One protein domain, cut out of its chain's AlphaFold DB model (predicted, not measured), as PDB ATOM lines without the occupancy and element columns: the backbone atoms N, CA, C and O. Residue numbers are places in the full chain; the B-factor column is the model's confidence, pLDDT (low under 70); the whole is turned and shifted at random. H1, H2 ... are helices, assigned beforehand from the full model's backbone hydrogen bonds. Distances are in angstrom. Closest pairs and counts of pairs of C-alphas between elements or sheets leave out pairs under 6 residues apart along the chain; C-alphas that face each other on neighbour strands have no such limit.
ATOM      1  N   ALA A  13      98.387 161.919 148.519       90.06
ATOM      2  CA  ALA A  13      99.314 162.285 149.583       90.06
ATOM      3  C   ALA A  13     100.563 161.399 149.532       90.06
ATOM      4  O   ALA A  13     100.450 160.176 149.480       90.06
ATOM      5  N   MET A  14     101.742 162.019 149.606       89.88
ATOM      6  CA  MET A  14     102.984 161.311 149.909       89.88
ATOM      7  C   MET A  14     103.105 161.189 151.427       89.88
ATOM      8  O   MET A  14     103.084 162.192 152.140       89.88
ATOM      9  N   VAL A  15     103.206 159.960 151.927       84.94
ATOM     10  CA  VAL A  15     103.368 159.696 153.358       84.94
ATOM     11  C   VAL A  15     104.841 159.437 153.636       84.94
ATOM     12  O   VAL A  15     105.393 158.444 153.176       84.94
ATOM     13  N   ILE A  16     105.466 160.329 154.401       89.25
ATOM     14  CA  ILE A  16     106.854 160.188 154.851       89.25
ATOM     15  C   ILE A  16     106.837 159.887 156.346       89.25
ATOM     16  O   ILE A  16     106.224 160.612 157.130       89.25
ATOM     17  N   LEU A  17     107.526 158.821 156.744       86.25
ATOM     18  CA  LEU A  17     107.729 158.458 158.141       86.25
ATOM     19  C   LEU A  17     109.221 158.409 158.430       86.25
ATOM     20  O   LEU A  17     109.992 157.803 157.692       86.25
ATOM     21  N   THR A  18     109.615 159.033 159.531       88.50
ATOM     22  CA  THR A  18     111.005 159.079 159.980       88.50
ATOM     23  C   THR A  18     111.132 158.351 161.308       88.50
ATOM     24  O   THR A  18     110.295 158.532 162.194       88.50
ATOM     25  N   SER A  19     112.188 157.562 161.475       85.38
ATOM     26  CA  SER A  19     112.480 156.855 162.720       85.38
ATOM     27  C   SER A  19     113.974 156.893 163.018       85.38
ATOM     28  O   SER A  19     114.789 156.876 162.102       85.38
ATOM     29  N   ASN A  20     114.331 156.899 164.303       86.81
ATOM     30  CA  ASN A  20     115.723 156.793 164.757       86.81
ATOM     31  C   ASN A  20     116.179 155.327 164.927       86.81
ATOM     32  O   ASN A  20     117.265 155.074 165.459       86.81
ATOM     33  N   VAL A  21     115.355 154.348 164.533       86.62
ATOM     34  CA  VAL A  21     115.710 152.917 164.559       86.62
ATOM     35  C   VAL A  21     116.931 152.672 163.668       86.62
ATOM     36  O   VAL A  21     117.029 153.215 162.572       86.62
ATOM     37  N   GLY A  22     117.901 151.897 164.159       81.69
ATOM     38  CA  GLY A  22     119.172 151.662 163.463       81.69
ATOM     39  C   GLY A  22     120.225 152.769 163.634       81.69
ATOM     40  O   GLY A  22     121.361 152.590 163.199       81.69
ATOM     41  N   SER A  23     119.922 153.869 164.338       82.12
ATOM     42  CA  SER A  23     120.886 154.956 164.612       82.12
ATOM     43  C   SER A  23     122.179 154.483 165.285       82.12
ATOM     44  O   SER A  23     123.256 154.967 164.945       82.12
ATOM     45  N   ARG A  24     122.105 153.496 166.191       79.44
ATOM     46  CA  ARG A  24     123.285 152.903 166.849       79.44
ATOM     47  C   ARG A  24     124.192 152.153 165.873       79.44
ATOM     48  O   ARG A  24     125.405 152.262 165.989       79.44
ATOM     49  N   VAL A  25     123.615 151.438 164.909       80.75
ATOM     50  CA  VAL A  25     124.356 150.697 163.872       80.75
ATOM     51  C   VAL A  25     125.040 151.669 162.907       80.75
ATOM     52  O   VAL A  25     126.207 151.503 162.544       80.75
ATOM     53  N   ILE A  26     124.326 152.735 162.540       78.62
ATOM     54  CA  ILE A  26     124.852 153.849 161.745       78.62
ATOM     55  C   ILE A  26     125.969 154.585 162.514       78.62
ATOM     56  O   ILE A  26     126.936 155.047 161.917       78.62
ATOM     57  N   ALA A  27     125.883 154.663 163.846       74.88
ATOM     58  CA  ALA A  27     126.930 155.234 164.693       74.88
ATOM     59  C   ALA A  27     128.189 154.370 164.782       74.88
ATOM     60  O   ALA A  27     129.298 154.869 164.606       74.88
ATOM     61  N   SER A  28     128.021 153.072 165.033       69.94
ATOM     62  CA  SER A  28     129.136 152.145 165.231       69.94
ATOM     63  C   SER A  28     129.924 151.871 163.951       69.94
ATOM     64  O   SER A  28     131.133 151.661 164.014       69.94
ATOM     65  N   SER A  29     129.254 151.891 162.795       67.38
ATOM     66  CA  SER A  29     129.903 151.721 161.488       67.38
ATOM     67  C   SER A  29     130.816 152.899 161.132       67.38
ATOM     68  O   SER A  29     131.895 152.685 160.590       67.38
ATOM     69  N   ALA A  30     130.450 154.126 161.517       60.44
ATOM     70  CA  ALA A  30     131.284 155.309 161.311       60.44
ATOM     71  C   ALA A  30     132.496 155.379 162.262       60.44
ATOM     72  O   ALA A  30     133.544 155.892 161.876       60.44
ATOM     73  N   ALA A  31     132.379 154.830 163.477       57.06
ATOM     74  CA  ALA A  31     133.432 154.831 164.499       57.06
ATOM     75  C   ALA A  31     134.515 153.741 164.305       57.06
ATOM     76  O   ALA A  31     135.290 153.476 165.220       57.06
ATOM     77  N   GLY A  32     134.567 153.078 163.143       54.12
ATOM     78  CA  GLY A  32     135.579 152.054 162.842       54.12
ATOM     79  C   GLY A  32     135.343 150.691 163.511       54.12
ATOM     80  O   GLY A  32     136.262 149.878 163.603       54.12
ATOM     81  N   GLY A  33     134.124 150.405 163.983       43.09
ATOM     82  CA  GLY A  33     133.807 149.186 164.730       43.09
ATOM     83  C   GLY A  33     133.247 148.026 163.893       43.09
ATOM     84  O   GLY A  33     132.195 148.151 163.274       43.09
ATOM     85  N   ALA A  34     133.910 146.867 164.016       42.00
ATOM     86  CA  ALA A  34     133.540 145.501 163.597       42.00
ATOM     87  C   ALA A  34     133.762 145.099 162.117       42.00
ATOM     88  O   ALA A  34     132.824 144.927 161.328       42.00
ATOM     89  N   GLY A  35     135.033 144.804 161.801       44.28
ATOM     90  CA  GLY A  35     135.387 143.552 161.110       44.28
ATOM     91  C   GLY A  35     136.311 143.647 159.894       44.28
ATOM     92  O   GLY A  35     137.106 142.738 159.696       44.28
ATOM     93  N   LEU A  36     136.234 144.717 159.093       47.16
ATOM     94  CA  LEU A  36     137.012 144.834 157.843       47.16
ATOM     95  C   LEU A  36     137.497 146.251 157.487       47.16
ATOM     96  O   LEU A  36     138.342 146.379 156.608       47.16
ATOM     97  N   GLU A  55     134.837 154.440 145.075       68.81
ATOM     98  CA  GLU A  55     133.370 154.467 145.010       68.81
ATOM     99  C   GLU A  55     132.752 153.079 145.246       68.81
ATOM    100  O   GLU A  55     131.658 152.947 145.806       68.81
ATOM    101  N   ARG A  56     133.466 152.014 144.857       72.69
ATOM    102  CA  ARG A  56     133.038 150.626 145.073       72.69
ATOM    103  C   ARG A  56     133.008 150.255 146.552       72.69
ATOM    104  O   ARG A  56     132.108 149.523 146.971       72.69
ATOM    105  N   VAL A  57     133.963 150.749 147.335       71.38
ATOM    106  CA  VAL A  57     134.046 150.536 148.785       71.38
ATOM    107  C   VAL A  57     132.900 151.271 149.479       71.38
ATOM    108  O   VAL A  57     132.166 150.656 150.255       71.38
ATOM    109  N   VAL A  58     132.649 152.530 149.108       71.81
ATOM    110  CA  VAL A  58     131.539 153.335 149.651       71.81
ATOM    111  C   VAL A  58     130.179 152.687 149.352       71.81
ATOM    112  O   VAL A  58     129.313 152.582 150.230       71.81
ATOM    113  N   ALA A  59     129.980 152.190 148.128       74.25
ATOM    114  CA  ALA A  59     128.753 151.497 147.737       74.25
ATOM    115  C   ALA A  59     128.551 150.178 148.506       74.25
ATOM    116  O   ALA A  59     127.430 149.874 148.939       74.25
ATOM    117  N   ALA A  60     129.620 149.403 148.710       78.12
ATOM    118  CA  ALA A  60     129.578 148.159 149.474       78.12
ATOM    119  C   ALA A  60     129.234 148.404 150.952       78.12
ATOM    120  O   ALA A  60     128.369 147.714 151.507       78.12
ATOM    121  N   ASP A  61     129.837 149.422 151.569       76.31
ATOM    122  CA  ASP A  61     129.552 149.805 152.951       76.31
ATOM    123  C   ASP A  61     128.113 150.301 153.122       76.31
ATOM    124  O   ASP A  61     127.419 149.873 154.053       76.31
ATOM    125  N   ARG A  62     127.596 151.101 152.180       78.25
ATOM    126  CA  ARG A  62     126.189 151.532 152.178       78.25
ATOM    127  C   ARG A  62     125.229 150.344 152.077       78.25
ATOM    128  O   ARG A  62     124.237 150.293 152.808       78.25
ATOM    129  N   ALA A  63     125.513 149.374 151.208       81.81
ATOM    130  CA  ALA A  63     124.686 148.177 151.070       81.81
ATOM    131  C   ALA A  63     124.693 147.324 152.349       81.81
ATOM    132  O   ALA A  63     123.645 146.825 152.771       81.81
ATOM    133  N   ARG A  64     125.854 147.183 153.001       83.00
ATOM    134  CA  ARG A  64     125.982 146.482 154.286       83.00
ATOM    135  C   ARG A  64     125.202 147.195 155.387       83.00
ATOM    136  O   ARG A  64     124.432 146.547 156.097       83.00
ATOM    137  N   LEU A  65     125.356 148.513 155.501       82.62
ATOM    138  CA  LEU A  65     124.643 149.325 156.483       82.62
ATOM    139  C   LEU A  65     123.126 149.238 156.281       82.62
ATOM    140  O   LEU A  65     122.385 149.027 157.239       82.62
ATOM    141  N   GLY A  66     122.672 149.303 155.027       84.31
ATOM    142  CA  GLY A  66     121.264 149.161 154.675       84.31
ATOM    143  C   GLY A  66     120.658 147.828 155.123       84.31
ATOM    144  O   GLY A  66     119.517 147.806 155.581       84.31
ATOM    145  N   ARG A  67     121.408 146.720 155.051       86.00
ATOM    146  CA  ARG A  67     120.944 145.409 155.539       86.00
ATOM    147  C   ARG A  67     120.776 145.392 157.055       86.00
ATOM    148  O   ARG A  67     119.707 145.025 157.529       86.00
ATOM    149  N   LEU A  68     121.786 145.853 157.792       86.69
ATOM    150  CA  LEU A  68     121.756 145.876 159.259       86.69
ATOM    151  C   LEU A  68     120.633 146.777 159.797       86.69
ATOM    152  O   LEU A  68     119.938 146.417 160.742       86.69
ATOM    153  N   VAL A  69     120.417 147.939 159.171       86.25
ATOM    154  CA  VAL A  69     119.315 148.838 159.544       86.25
ATOM    155  C   VAL A  69     117.959 148.201 159.226       86.25
ATOM    156  O   VAL A  69     117.053 148.275 160.052       86.25
ATOM    157  N   ASN A  70     117.810 147.532 158.078       85.38
ATOM    158  CA  ASN A  70     116.563 146.843 157.726       85.38
ATOM    159  C   ASN A  70     116.223 145.692 158.683       85.38
ATOM    160  O   ASN A  70     115.048 145.481 158.986       85.38
ATOM    161  N   GLU A  71     117.221 144.952 159.166       87.00
ATOM    162  CA  GLU A  71     117.023 143.926 160.196       87.00
ATOM    163  C   GLU A  71     116.484 144.545 161.491       87.00
ATOM    164  O   GLU A  71     115.475 144.082 162.023       87.00
ATOM    165  N   GLU A  72     117.070 145.656 161.942       87.06
ATOM    166  CA  GLU A  72     116.616 146.361 163.144       87.06
ATOM    167  C   GLU A  72     115.196 146.934 162.987       87.06
ATOM    168  O   GLU A  72     114.365 146.832 163.892       87.06
ATOM    169  N   VAL A  73     114.876 147.483 161.810       87.12
ATOM    170  CA  VAL A  73     113.529 147.977 161.476       87.12
ATOM    171  C   VAL A  73     112.500 146.849 161.525       87.12
ATOM    172  O   VAL A  73     111.424 147.048 162.086       87.12
ATOM    173  N   ARG A  74     112.823 145.663 160.991       86.31
ATOM    174  CA  ARG A  74     111.938 144.483 161.026       86.31
ATOM    175  C   ARG A  74     111.779 143.886 162.424       86.31
ATOM    176  O   ARG A  74     110.740 143.297 162.702       86.31
ATOM    177  N   ASN A  75     112.781 144.030 163.286       88.25
ATOM    178  CA  ASN A  75     112.695 143.604 164.682       88.25
ATOM    179  C   ASN A  75     111.855 144.575 165.524       88.25
ATOM    180  O   ASN A  75     111.144 144.150 166.435       88.25
ATOM    181  N   TYR A  76     111.930 145.876 165.228       89.44
ATOM    182  CA  TYR A  76     111.216 146.911 165.972       89.44
ATOM    183  C   TYR A  76     109.756 147.075 165.524       89.44
ATOM    184  O   TYR A  76     108.851 147.177 166.355       89.44
ATOM    185  N   PHE A  77     109.507 147.109 164.213       88.00
ATOM    186  CA  PHE A  77     108.171 147.261 163.645       88.00
ATOM    187  C   PHE A  77     107.589 145.923 163.212       88.00
ATOM    188  O   PHE A  77     108.277 145.042 162.708       88.00
ATOM    189  N   ARG A  78     106.267 145.797 163.341       89.50
ATOM    190  CA  ARG A  78     105.553 144.621 162.847       89.50
ATOM    191  C   ARG A  78     105.684 144.507 161.318       89.50
ATOM    192  O   ARG A  78     105.534 145.524 160.632       89.50
ATOM    193  N   PRO A  79     105.896 143.300 160.765       84.81
ATOM    194  CA  PRO A  79     106.105 143.110 159.331       84.81
ATOM    195  C   PRO A  79     104.910 143.582 158.493       84.81
ATOM    196  O   PRO A  79     105.099 144.047 157.372       84.81
ATOM    197  N   GLU A  80     103.687 143.556 159.035       87.75
ATOM    198  CA  GLU A  80     102.502 144.067 158.341       87.75
ATOM    199  C   GLU A  80     102.569 145.574 158.083       87.75
ATOM    200  O   GLU A  80     101.982 146.034 157.110       87.75
ATOM    201  N   LEU A  81     103.254 146.339 158.939       87.12
ATOM    202  CA  LEU A  81     103.429 147.779 158.762       87.12
ATOM    203  C   LEU A  81     104.551 148.073 157.767       87.12
ATOM    204  O   LEU A  81     104.371 148.894 156.876       87.12
ATOM    205  N   VAL A  82     105.686 147.381 157.890       84.62
ATOM    206  CA  VAL A  82     106.842 147.582 157.001       84.62
ATOM    207  C   VAL A  82     106.473 147.261 155.551       84.62
ATOM    208  O   VAL A  82     106.802 148.021 154.650       84.62
ATOM    209  N   ASN A  83     105.685 146.205 155.334       87.56
ATOM    210  CA  ASN A  83     105.211 145.804 154.007       87.56
ATOM    211  C   ASN A  83     104.157 146.759 153.399       87.56
ATOM    212  O   ASN A  83     103.646 146.481 152.315       87.56
ATOM    213  N   ARG A  84     103.774 147.845 154.091       91.81
ATOM    214  CA  ARG A  84     102.886 148.900 153.561       91.81
ATOM    215  C   ARG A  84     103.641 150.095 152.996       91.81
ATOM    216  O   ARG A  84     102.991 150.979 152.449       91.81
ATOM    217  N   PHE A  85     104.962 150.130 153.143       86.62
ATOM    218  CA  PHE A  85     105.794 151.158 152.537       86.62
ATOM    219  C   PHE A  85     106.363 150.655 151.222       86.62
ATOM    220  O   PHE A  85     106.875 149.538 151.153       86.62
ATOM    221  N   ASP A  86     106.275 151.494 150.195       87.25
ATOM    222  CA  ASP A  86     106.812 151.187 148.872       87.25
ATOM    223  C   ASP A  86     108.348 151.158 148.888       87.25
ATOM    224  O   ASP A  86     108.966 150.282 148.288       87.25
ATOM    225  N   GLU A  87     108.969 152.086 149.624       86.44
ATOM    226  CA  GLU A  87     110.421 152.224 149.706       86.44
ATOM    227  C   GLU A  87     110.881 152.560 151.131       86.44
ATOM    228  O   GLU A  87     110.229 153.304 151.864       86.44
ATOM    229  N   THR A  88     112.030 152.006 151.531       82.00
ATOM    230  CA  THR A  88     112.716 152.347 152.785       82.00
ATOM    231  C   THR A  88     114.082 152.939 152.464       82.00
ATOM    232  O   THR A  88     114.954 152.252 151.933       82.00
ATOM    233  N   VAL A  89     114.278 154.205 152.827       84.44
ATOM    234  CA  VAL A  89     115.526 154.937 152.589       84.44
ATOM    235  C   VAL A  89     116.346 154.987 153.875       84.44
ATOM    236  O   VAL A  89     115.859 155.421 154.919       84.44
ATOM    237  N   VAL A  90     117.606 154.556 153.799       82.06
ATOM    238  CA  VAL A  90     118.564 154.653 154.909       82.06
ATOM    239  C   VAL A  90     119.428 155.894 154.715       82.06
ATOM    240  O   VAL A  90     120.071 156.051 153.676       82.06
ATOM    241  N   PHE A  91     119.440 156.767 155.721       81.50
ATOM    242  CA  PHE A  91     120.266 157.970 155.730       81.50
ATOM    243  C   PHE A  91     121.642 157.667 156.317       81.50
ATOM    244  O   PHE A  91     121.762 157.191 157.449       81.50
ATOM    245  N   ASN A  92     122.678 157.971 155.542       77.81
ATOM    246  CA  ASN A  92     124.056 157.895 156.000       77.81
ATOM    247  C   ASN A  92     124.380 159.083 156.913       77.81
ATOM    248  O   ASN A  92     123.701 160.113 156.897       77.81
ATOM    249  N   ARG A  93     125.446 158.946 157.704       76.88
ATOM    250  CA  ARG A  93     126.005 160.096 158.419       76.88
ATOM    251  C   ARG A  93     126.597 161.086 157.432       76.88
ATOM    252  O   ARG A  93     127.140 160.693 156.407       76.88
ATOM    253  N   LEU A  94     126.501 162.357 157.795       81.12
ATOM    254  CA  LEU A  94     127.157 163.437 157.077       81.12
ATOM    255  C   LEU A  94     128.651 163.396 157.405       81.12
ATOM    256  O   LEU A  94     129.027 163.343 158.580       81.12
TER     257      LEU A  94
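What this domain is: This is residues 13 to 36 and 55 to 94 of the 271 residues of the protein "ATP-dependent Clp protease ATP-binding subunit ClpC" of Monoraphidium neglectum (UniProt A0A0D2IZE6). One long helix, H2, is the backbone of a loose, open arrangement: the short helix H1 lies side by side with part of it, running the opposite way, and the small helix H3 sits close to the end of H2 that comes last along the chain. The stretch of residues 13 to 22 leads in to H1, and residues 83 to 94, with no named element, fold back from H3 past H2, while residues 55 to 60 of H2 stick out free. The printed part has 64 residues, with three named helices in the order H1, H2, H3 and no named strand; the class is all helix. The whole is only just loose, close to compact, with a radius of gyration of the C-alphas of 13.0 A, and it is elongated, spanning 38 by 23 by 17 A.

Where its parts are: Begin at Ala 13, whose C-alpha is at (99.314, 162.285, 149.583). Go on to C-alpha 23 at (120.886, 154.956, 164.612), where H1 begins; it holds residues 23 to 30 and is 10.9 A long from first to last C-alpha. After the cut, find C-alpha 55 at (133.370, 154.467, 145.010); from there H2, residues 55 to 76, runs 31.4 A to C-alpha 76 at (111.216, 146.911, 165.972). H3 follows with residues 79 to 82, and its first and last C-alphas are 5.1 A apart.

How they stand to each other: Look first at H1 and H2, which touch, with the C-alphas of Val 25 and Val 69 the closest at 6.9 A. Their lines stand at a shallow tilt of 24 degrees, and they run opposite ways. H2 touches H1 with residues 65 to 69 alone. Next, compare Arg 74 and Val 82, the closest C-alphas of H2 and H3 at 7.2 A: these helices are close but not clearly touching. H1 and H3 are apart. In H2 every O i to N i+4 pair is within hydrogen-bond range; in H1 3 of 4 are, and H3 is too short for such a pair.

The domain as a whole: The two C-alphas farthest apart are those of Ala 13 and Leu 36, at 42.4 A. Residues 37 to 54 are not printed, and C-alphas 36 and 55 lie 16.5 A apart across this cut, which falls in the link from H1 to H2. The link from H2 to H3 is tight, with 2 residues. Read the B-factor column for the model's confidence: the mean pLDDT of the printed part is 79.2, and residues 28 to 36 and residue 55 are under 70.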